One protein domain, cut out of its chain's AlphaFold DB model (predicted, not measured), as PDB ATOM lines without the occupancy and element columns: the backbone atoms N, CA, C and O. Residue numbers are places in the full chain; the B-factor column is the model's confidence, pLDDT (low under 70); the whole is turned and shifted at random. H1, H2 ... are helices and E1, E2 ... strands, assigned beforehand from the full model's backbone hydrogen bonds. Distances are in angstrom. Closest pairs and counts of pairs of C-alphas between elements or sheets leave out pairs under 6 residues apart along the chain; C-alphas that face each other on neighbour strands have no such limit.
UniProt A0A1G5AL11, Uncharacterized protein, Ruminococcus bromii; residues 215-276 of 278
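AT A GLANCE: This is residues 215 to 276 of the 278 residues of an uncharacterized protein of Ruminococcus bromii (UniProt A0A1G5AL11). Two hairpins pack together, one of helices H1 and H2, one of strands E1 and E2, with H1 mainly beside E1. The end of the printed part folds back along E2, where residues 274 to 275 pair antiparallel with 264 to 265. The 62 residues hold H1, H2, E1, E2 in that order, a mixed class with an antiparallel sheet E1 - E2, compact, with a radius of gyration of the C-alphas of 10.9 A, spanning 29 by 23 by 16 A.

IN THESE COORDINATES: Find C-alpha 216 at (58.131, -18.553, 29.566); from there H1 runs 18.4 A to 228. H2 is residues 235 to 246, 16.2 A. E1 is 254 to 259, 15.8 A; E2 is 262 to 267, 17.0 A, ending at (52.401, -13.133, 19.285).

HOW THE PARTS SIT: H1 and H2 touch, closest at C-alphas of Leu 228 and Arg 238, 6.5 A, at a shallow tilt of 27 degrees, opposite ways. Every O i to N i+4 pair in both is within hydrogen-bond range. The closest C-alphas of H1 and E1, Ile 224 and Val 256, are 6.1 A apart. In the antiparallel hairpin E1 and E2, look at N 255 and O 266, 2.8 A. H2 and E2 are only just apart, at 8.1 A.

THE WHOLE: The farthest C-alphas, Ser 234 and Arg 269, are 30.9 A apart. The printed part has no cut, no link is long, and no printed residue is under 70 in pLDDT.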
ATOM      1  N   SER A 215      58.769 -20.898  33.862       94.00
ATOM      2  CA  SER A 215      59.286 -20.766  32.498       94.00
ATOM      3  C   SER A 215      58.383 -19.876  31.632       94.00
ATOM      4  O   SER A 215      57.213 -19.659  31.954       94.00
ATOM      5  N   ASP A 216      58.898 -19.400  30.495       92.31
ATOM      6  CA  ASP A 216      58.131 -18.553  29.566       92.31
ATOM      7  C   ASP A 216      56.860 -19.260  29.038       92.31
ATOM      8  O   ASP A 216      55.810 -18.632  28.868       92.31
ATOM      9  N   GLU A 217      56.921 -20.584  28.847       92.75
ATOM     10  CA  GLU A 217      55.767 -21.419  28.489       92.75
ATOM     11  C   GLU A 217      54.735 -21.472  29.628       92.75
ATOM     12  O   GLU A 217      53.558 -21.170  29.413       92.75
ATOM     13  N   GLU A 218      55.161 -21.801  30.854       92.31
ATOM     14  CA  GLU A 218      54.273 -21.865  32.026       92.31
ATOM     15  C   GLU A 218      53.608 -20.516  32.310       92.31
ATOM     16  O   GLU A 218      52.402 -20.460  32.573       92.31
ATOM     17  N   TRP A 219      54.370 -19.427  32.201       87.81
ATOM     18  CA  TRP A 219      53.864 -18.070  32.353       87.81
ATOM     19  C   TRP A 219      52.792 -17.744  31.309       87.81
ATOM     20  O   TRP A 219      51.738 -17.201  31.652       87.81
ATOM     21  N   SER A 220      53.020 -18.114  30.048       90.69
ATOM     22  CA  SER A 220      52.071 -17.856  28.960       90.69
ATOM     23  C   SER A 220      50.768 -18.636  29.145       90.69
ATOM     24  O   SER A 220      49.677 -18.069  29.022       90.69
ATOM     25  N   ILE A 221      50.850 -19.906  29.557       90.44
ATOM     26  CA  ILE A 221      49.677 -20.721  29.914       90.44
ATOM     27  C   ILE A 221      48.930 -20.101  31.103       90.44
ATOM     28  O   ILE A 221      47.707 -19.932  31.055       90.44
ATOM     29  N   TYR A 222      49.650 -19.704  32.154       87.25
ATOM     30  CA  TYR A 222      49.061 -19.061  33.326       87.25
ATOM     31  C   TYR A 222      48.367 -17.736  32.972       87.25
ATOM     32  O   TYR A 222      47.246 -17.483  33.421       87.25
ATOM     33  N   GLN A 223      48.977 -16.896  32.129       88.31
ATOM     34  CA  GLN A 223      48.369 -15.654  31.650       88.31
ATOM     35  C   GLN A 223      47.077 -15.925  30.866       88.31
ATOM     36  O   GLN A 223      46.094 -15.189  31.041       88.31
ATOM     37  N   ILE A 224      47.068 -16.955  30.014       89.88
ATOM     38  CA  ILE A 224      45.885 -17.390  29.266       89.88
ATOM     39  C   ILE A 224      44.751 -17.725  30.230       89.88
ATOM     40  O   ILE A 224      43.696 -17.084  30.185       89.88
ATOM     41  N   ASP A 225      44.999 -18.638  31.164       89.88
ATOM     42  CA  ASP A 225      43.996 -19.099  32.124       89.88
ATOM     43  C   ASP A 225      43.496 -17.951  33.015       89.88
ATOM     44  O   ASP A 225      42.290 -17.769  33.220       89.88
ATOM     45  N   ARG A 226      44.408 -17.082  33.465       84.31
ATOM     46  CA  ARG A 226      44.082 -15.884  34.249       84.31
ATOM     47  C   ARG A 226      43.267 -14.854  33.466       84.31
ATOM     48  O   ARG A 226      42.546 -14.060  34.068       84.31
ATOM     49  N   THR A 227      43.398 -14.798  32.147       85.62
ATOM     50  CA  THR A 227      42.628 -13.867  31.312       85.62
ATOM     51  C   THR A 227      41.240 -14.424  31.021       85.62
ATOM     52  O   THR A 227      40.257 -13.693  31.134       85.62
ATOM     53  N   LEU A 228      41.147 -15.724  30.739       86.38
ATOM     54  CA  LEU A 228      39.882 -16.421  30.517       86.38
ATOM     55  C   LEU A 228      38.993 -16.466  31.771       86.38
ATOM     56  O   LEU A 228      37.770 -16.459  31.655       86.38
ATOM     57  N   SER A 229      39.572 -16.446  32.974       82.44
ATOM     58  CA  SER A 229      38.793 -16.388  34.220       82.44
ATOM     59  C   SER A 229      38.132 -15.027  34.486       82.44
ATOM     60  O   SER A 229      37.200 -14.945  35.284       82.44
ATOM     61  N   LYS A 230      38.574 -13.950  33.819       79.94
ATOM     62  CA  LYS A 230      38.038 -12.587  34.018       79.94
ATOM     63  C   LYS A 230      36.750 -12.313  33.249       79.94
ATOM     64  O   LYS A 230      36.084 -11.316  33.524       79.94
ATOM     65  N   ILE A 231      36.424 -13.146  32.268       79.62
ATOM     66  CA  ILE A 231      35.241 -12.994  31.430       79.62
ATOM     67  C   ILE A 231      34.154 -13.967  31.892       79.62
ATOM     68  O   ILE A 231      34.407 -15.139  32.169       79.62
ATOM     69  N   SER A 232      32.925 -13.464  31.989       81.75
ATOM     70  CA  SER A 232      31.762 -14.307  32.252       81.75
ATOM     71  C   SER A 232      31.395 -15.034  30.959       81.75
ATOM     72  O   SER A 232      30.918 -14.415  30.012       81.75
ATOM     73  N   MET A 233      31.676 -16.333  30.907       82.19
ATOM     74  CA  MET A 233      31.360 -17.235  29.795       82.19
ATOM     75  C   MET A 233      31.043 -18.627  30.342       82.19
ATOM     76  O   MET A 233      31.348 -18.917  31.505       82.19
ATOM     77  N   SER A 234      30.424 -19.477  29.521       86.38
ATOM     78  CA  SER A 234      30.179 -20.864  29.913       86.38
ATOM     79  C   SER A 234      31.502 -21.624  30.067       86.38
ATOM     80  O   SER A 234      32.510 -21.266  29.456       86.38
ATOM     81  N   GLU A 235      31.509 -22.687  30.877       85.62
ATOM     82  CA  GLU A 235      32.704 -23.533  31.013       85.62
ATOM     83  C   GLU A 235      33.109 -24.135  29.663       85.62
ATOM     84  O   GLU A 235      34.285 -24.180  29.328       85.62
ATOM     85  N   THR A 236      32.122 -24.512  28.846       88.38
ATOM     86  CA  THR A 236      32.345 -25.049  27.503       88.38
ATOM     87  C   THR A 236      33.038 -24.038  26.592       88.38
ATOM     88  O   THR A 236      34.016 -24.394  25.938       88.38
ATOM     89  N   ASP A 237      32.594 -22.779  26.577       87.50
ATOM     90  CA  ASP A 237      33.246 -21.735  25.775       87.50
ATOM     91  C   ASP A 237      34.666 -21.475  26.289       87.50
ATOM     92  O   ASP A 237      35.607 -21.361  25.505       87.50
ATOM     93  N   ARG A 238      34.852 -21.457  27.616       88.81
ATOM     94  CA  ARG A 238      36.172 -21.276  28.226       88.81
ATOM     95  C   ARG A 238      37.140 -22.379  27.816       88.81
ATOM     96  O   ARG A 238      38.272 -22.085  27.434       88.81
ATOM     97  N   GLU A 239      36.701 -23.633  27.862       90.75
ATOM     98  CA  GLU A 239      37.492 -24.788  27.435       90.75
ATOM     99  C   GLU A 239      37.845 -24.716  25.947       90.75
ATOM    100  O   GLU A 239      38.982 -25.015  25.575       90.75
ATOM    101  N   GLN A 240      36.917 -24.281  25.091       92.00
ATOM    102  CA  GLN A 240      37.187 -24.111  23.663       92.00
ATOM    103  C   GLN A 240      38.211 -23.003  23.396       92.00
ATOM    104  O   GLN A 240      39.163 -23.220  22.643       92.00
ATOM    105  N   TYR A 241      38.069 -21.849  24.053       92.38
ATOM    106  CA  TYR A 241      39.010 -20.734  23.940       92.38
ATOM    107  C   TYR A 241      40.400 -21.146  24.422       92.38
ATOM    108  O   TYR A 241      41.397 -20.900  23.742       92.38
ATOM    109  N   ARG A 242      40.466 -21.831  25.569       93.94
ATOM    110  CA  ARG A 242      41.709 -22.373  26.119       93.94
ATOM    111  C   ARG A 242      42.355 -23.353  25.146       93.94
ATOM    112  O   ARG A 242      43.539 -23.231  24.856       93.94
ATOM    113  N   LYS A 243      41.583 -24.299  24.602       95.00
ATOM    114  CA  LYS A 243      42.079 -25.294  23.642       95.00
ATOM    115  C   LYS A 243      42.622 -24.647  22.370       95.00
ATOM    116  O   LYS A 243      43.672 -25.069  21.898       95.00
ATOM    117  N   PHE A 244      41.935 -23.638  21.832       95.06
ATOM    118  CA  PHE A 244      42.420 -22.876  20.683       95.06
ATOM    119  C   PHE A 244      43.756 -22.193  20.997       95.06
ATOM    120  O   PHE A 244      44.727 -22.393  20.272       95.06
ATOM    121  N   LEU A 245      43.834 -21.448  22.103       94.38
ATOM    122  CA  LEU A 245      45.041 -20.711  22.480       94.38
ATOM    123  C   LEU A 245      46.240 -21.636  22.714       94.38
ATOM    124  O   LEU A 245      47.325 -21.346  22.228       94.38
ATOM    125  N   LEU A 246      46.032 -22.773  23.382       94.69
ATOM    126  CA  LEU A 246      47.078 -23.774  23.619       94.69
ATOM    127  C   LEU A 246      47.470 -24.575  22.371       94.69
ATOM    128  O   LEU A 246      48.455 -25.304  22.406       94.69
ATOM    129  N   SER A 247      46.701 -24.481  21.284       94.75
ATOM    130  CA  SER A 247      47.043 -25.121  20.006       94.75
ATOM    131  C   SER A 247      47.941 -24.265  19.112       94.75
ATOM    132  O   SER A 247      48.348 -24.728  18.049       94.75
ATOM    133  N   LEU A 248      48.225 -23.021  19.511       94.00
ATOM    134  CA  LEU A 248      49.102 -22.118  18.773       94.00
ATOM    135  C   LEU A 248      50.569 -22.539  18.935       94.00
ATOM    136  O   LEU A 248      51.012 -22.861  20.035       94.00
ATOM    137  N   ASP A 249      51.335 -22.483  17.844       93.19
ATOM    138  CA  ASP A 249      52.781 -22.731  17.877       93.19
ATOM    139  C   ASP A 249      53.508 -21.635  18.670       93.19
ATOM    140  O   ASP A 249      53.135 -20.468  18.544       93.19
ATOM    141  N   ASN A 250      54.601 -21.970  19.370       93.38
ATOM    142  CA  ASN A 250      55.395 -21.056  20.217       93.38
ATOM    143  C   ASN A 250      54.514 -20.348  21.260       93.38
ATOM    144  O   ASN A 250      54.316 -19.129  21.226       93.38
ATOM    145  N   ILE A 251      53.905 -21.145  22.137       93.94
ATOM    146  CA  ILE A 251      52.953 -20.673  23.144       93.94
ATOM    147  C   ILE A 251      53.580 -19.648  24.096       93.94
ATOM    148  O   ILE A 251      52.888 -18.738  24.538       93.94
ATOM    149  N   GLU A 252      54.885 -19.749  24.340       93.69
ATOM    150  CA  GLU A 252      55.695 -18.828  25.136       93.69
ATOM    151  C   GLU A 252      55.701 -17.385  24.595       93.69
ATOM    152  O   GLU A 252      55.922 -16.437  25.343       93.69
ATOM    153  N   ASP A 253      55.404 -17.205  23.304       94.75
ATOM    154  CA  ASP A 253      55.294 -15.894  22.665       94.75
ATOM    155  C   ASP A 253      53.840 -15.383  22.617       94.75
ATOM    156  O   ASP A 253      53.584 -14.288  22.099       94.75
ATOM    157  N   VAL A 254      52.851 -16.160  23.073       94.62
ATOM    158  CA  VAL A 254      51.428 -15.810  22.959       94.62
ATOM    159  C   VAL A 254      51.001 -14.905  24.111       94.62
ATOM    160  O   VAL A 254      50.979 -15.285  25.274       94.62
ATOM    161  N   VAL A 255      50.529 -13.709  23.763       93.00
ATOM    162  CA  VAL A 255      49.977 -12.737  24.708       93.00
ATOM    163  C   VAL A 255      48.475 -12.629  24.494       93.00
ATOM    164  O   VAL A 255      48.011 -12.395  23.374       93.00
ATOM    165  N   VAL A 256      47.710 -12.712  25.582       92.75
ATOM    166  CA  VAL A 256      46.254 -12.526  25.568       92.75
ATOM    167  C   VAL A 256      45.799 -11.330  26.395       92.75
ATOM    168  O   VAL A 256      46.437 -10.938  27.374       92.75
ATOM    169  N   ARG A 257      44.656 -10.754  26.020       90.44
ATOM    170  CA  ARG A 257      43.987  -9.700  26.790       90.44
ATOM    171  C   ARG A 257      42.472  -9.769  26.650       90.44
ATOM    172  O   ARG A 257      41.951 -10.319  25.684       90.44
ATOM    173  N   LEU A 258      41.788  -9.110  27.579       86.62
ATOM    174  CA  LEU A 258      40.378  -8.756  27.459       86.62
ATOM    175  C   LEU A 258      40.282  -7.300  26.979       86.62
ATOM    176  O   LEU A 258      40.738  -6.398  27.681       86.62
ATOM    177  N   SER A 259      39.714  -7.076  25.794       85.50
ATOM    178  CA  SER A 259      39.447  -5.740  25.239       85.50
ATOM    179  C   SER A 259      38.053  -5.716  24.638       85.50
ATOM    180  O   SER A 259      37.658  -6.660  23.955       85.50
ATOM    181  N   ASP A 260      37.303  -4.650  24.907       83.50
ATOM    182  CA  ASP A 260      35.968  -4.428  24.333       83.50
ATOM    183  C   ASP A 260      34.998  -5.606  24.554       83.50
ATOM    184  O   ASP A 260      34.161  -5.921  23.716       83.50
ATOM    185  N   GLY A 261      35.141  -6.297  25.693       79.19
ATOM    186  CA  GLY A 261      34.328  -7.465  26.048       79.19
ATOM    187  C   GLY A 261      34.717  -8.768  25.342       79.19
ATOM    188  O   GLY A 261      34.054  -9.777  25.551       79.19
ATOM    189  N   THR A 262      35.792  -8.775  24.550       84.56
ATOM    190  CA  THR A 262      36.274  -9.947  23.800       84.56
ATOM    191  C   THR A 262      37.679 -10.373  24.214       84.56
ATOM    192  O   THR A 262      38.508  -9.550  24.618       84.56
ATOM    193  N   ILE A 263      37.963 -11.674  24.097       89.75
ATOM    194  CA  ILE A 263      39.323 -12.194  24.243       89.75
ATOM    195  C   ILE A 263      40.080 -11.971  22.938       89.75
ATOM    196  O   ILE A 263      39.647 -12.378  21.858       89.75
ATOM    197  N   GLN A 264      41.231 -11.326  23.068       93.06
ATOM    198  CA  GLN A 264      42.150 -11.054  21.979       93.06
ATOM    199  C   GLN A 264      43.498 -11.700  22.245       93.06
ATOM    200  O   GLN A 264      43.939 -11.770  23.393       93.06
ATOM    201  N   TRP A 265      44.178 -12.099  21.177       95.19
ATOM    202  CA  TRP A 265      45.500 -12.708  21.242       95.19
ATOM    203  C   TRP A 265      46.431 -12.168  20.155       95.19
ATOM    204  O   TRP A 265      45.992 -11.659  19.117       95.19
ATOM    205  N   LYS A 266      47.735 -12.267  20.400       95.69
ATOM    206  CA  LYS A 266      48.796 -12.035  19.416       95.69
ATOM    207  C   LYS A 266      50.066 -12.757  19.848       95.69
ATOM    208  O   LYS A 266      50.229 -13.053  21.023       95.69
ATOM    209  N   TYR A 267      51.001 -12.921  18.921       95.69
ATOM    210  CA  TYR A 267      52.401 -13.133  19.285       95.69
ATOM    211  C   TYR A 267      53.016 -11.828  19.796       95.69
ATOM    212  O   TYR A 267      52.693 -10.760  19.262       95.69
ATOM    213  N   ASP A 268      53.907 -11.875  20.784       91.69
ATOM    214  CA  ASP A 268      54.438 -10.669  21.423       91.69
ATOM    215  C   ASP A 268      55.121  -9.733  20.413       91.69
ATOM    216  O   ASP A 268      54.794  -8.546  20.325       91.69
ATOM    217  N   ARG A 269      55.917 -10.311  19.506       93.00
ATOM    218  CA  ARG A 269      56.549  -9.619  18.367       93.00
ATOM    219  C   ARG A 269      55.572  -8.898  17.426       93.00
ATOM    220  O   ARG A 269      55.968  -7.992  16.690       93.00
ATOM    221  N   ASN A 270      54.298  -9.291  17.412       95.06
ATOM    222  CA  ASN A 270      53.288  -8.714  16.532       95.06
ATOM    223  C   ASN A 270      52.640  -7.472  17.158       95.06
ATOM    224  O   ASN A 270      52.454  -7.358  18.369       95.06
ATOM    225  N   LYS A 271      52.221  -6.530  16.304       92.81
ATOM    226  CA  LYS A 271      51.493  -5.318  16.731       92.81
ATOM    227  C   LYS A 271      49.972  -5.477  16.704       92.81
ATOM    228  O   LYS A 271      49.271  -4.776  17.427       92.81
ATOM    229  N   ARG A 272      49.458  -6.357  15.840       94.12
ATOM    230  CA  ARG A 272      48.020  -6.536  15.613       94.12
ATOM    231  C   ARG A 272      47.456  -7.590  16.560       94.12
ATOM    232  O   ARG A 272      48.029  -8.667  16.678       94.12
ATOM    233  N   TRP A 273      46.325  -7.262  17.175       95.31
ATOM    234  CA  TRP A 273      45.515  -8.182  17.966       95.31
ATOM    235  C   TRP A 273      44.505  -8.896  17.074       95.31
ATOM    236  O   TRP A 273      43.910  -8.273  16.190       95.31
ATOM    237  N   ASN A 274      44.312 -10.186  17.322       93.38
ATOM    238  CA  ASN A 274      43.289 -11.005  16.691       93.38
ATOM    239  C   ASN A 274      42.205 -11.311  17.722       93.38
ATOM    240  O   ASN A 274      42.522 -11.592  18.876       93.38
ATOM    241  N   ASN A 275      40.943 -11.265  17.309       90.31
ATOM    242  CA  ASN A 275      39.861 -11.810  18.120       90.31
ATOM    243  C   ASN A 275      39.888 -13.336  18.013       90.31
ATOM    244  O   ASN A 275      40.349 -13.886  17.009       90.31
ATOM    245  N   ILE A 276      39.400 -14.012  19.045       83.56
ATOM    246  CA  ILE A 276      39.106 -15.435  18.936       83.56
ATOM    247  C   ILE A 276      37.719 -15.565  18.300       83.56
ATOM    248  O   ILE A 276      36.725 -15.127  18.875       83.56
TER     249      ILE A 276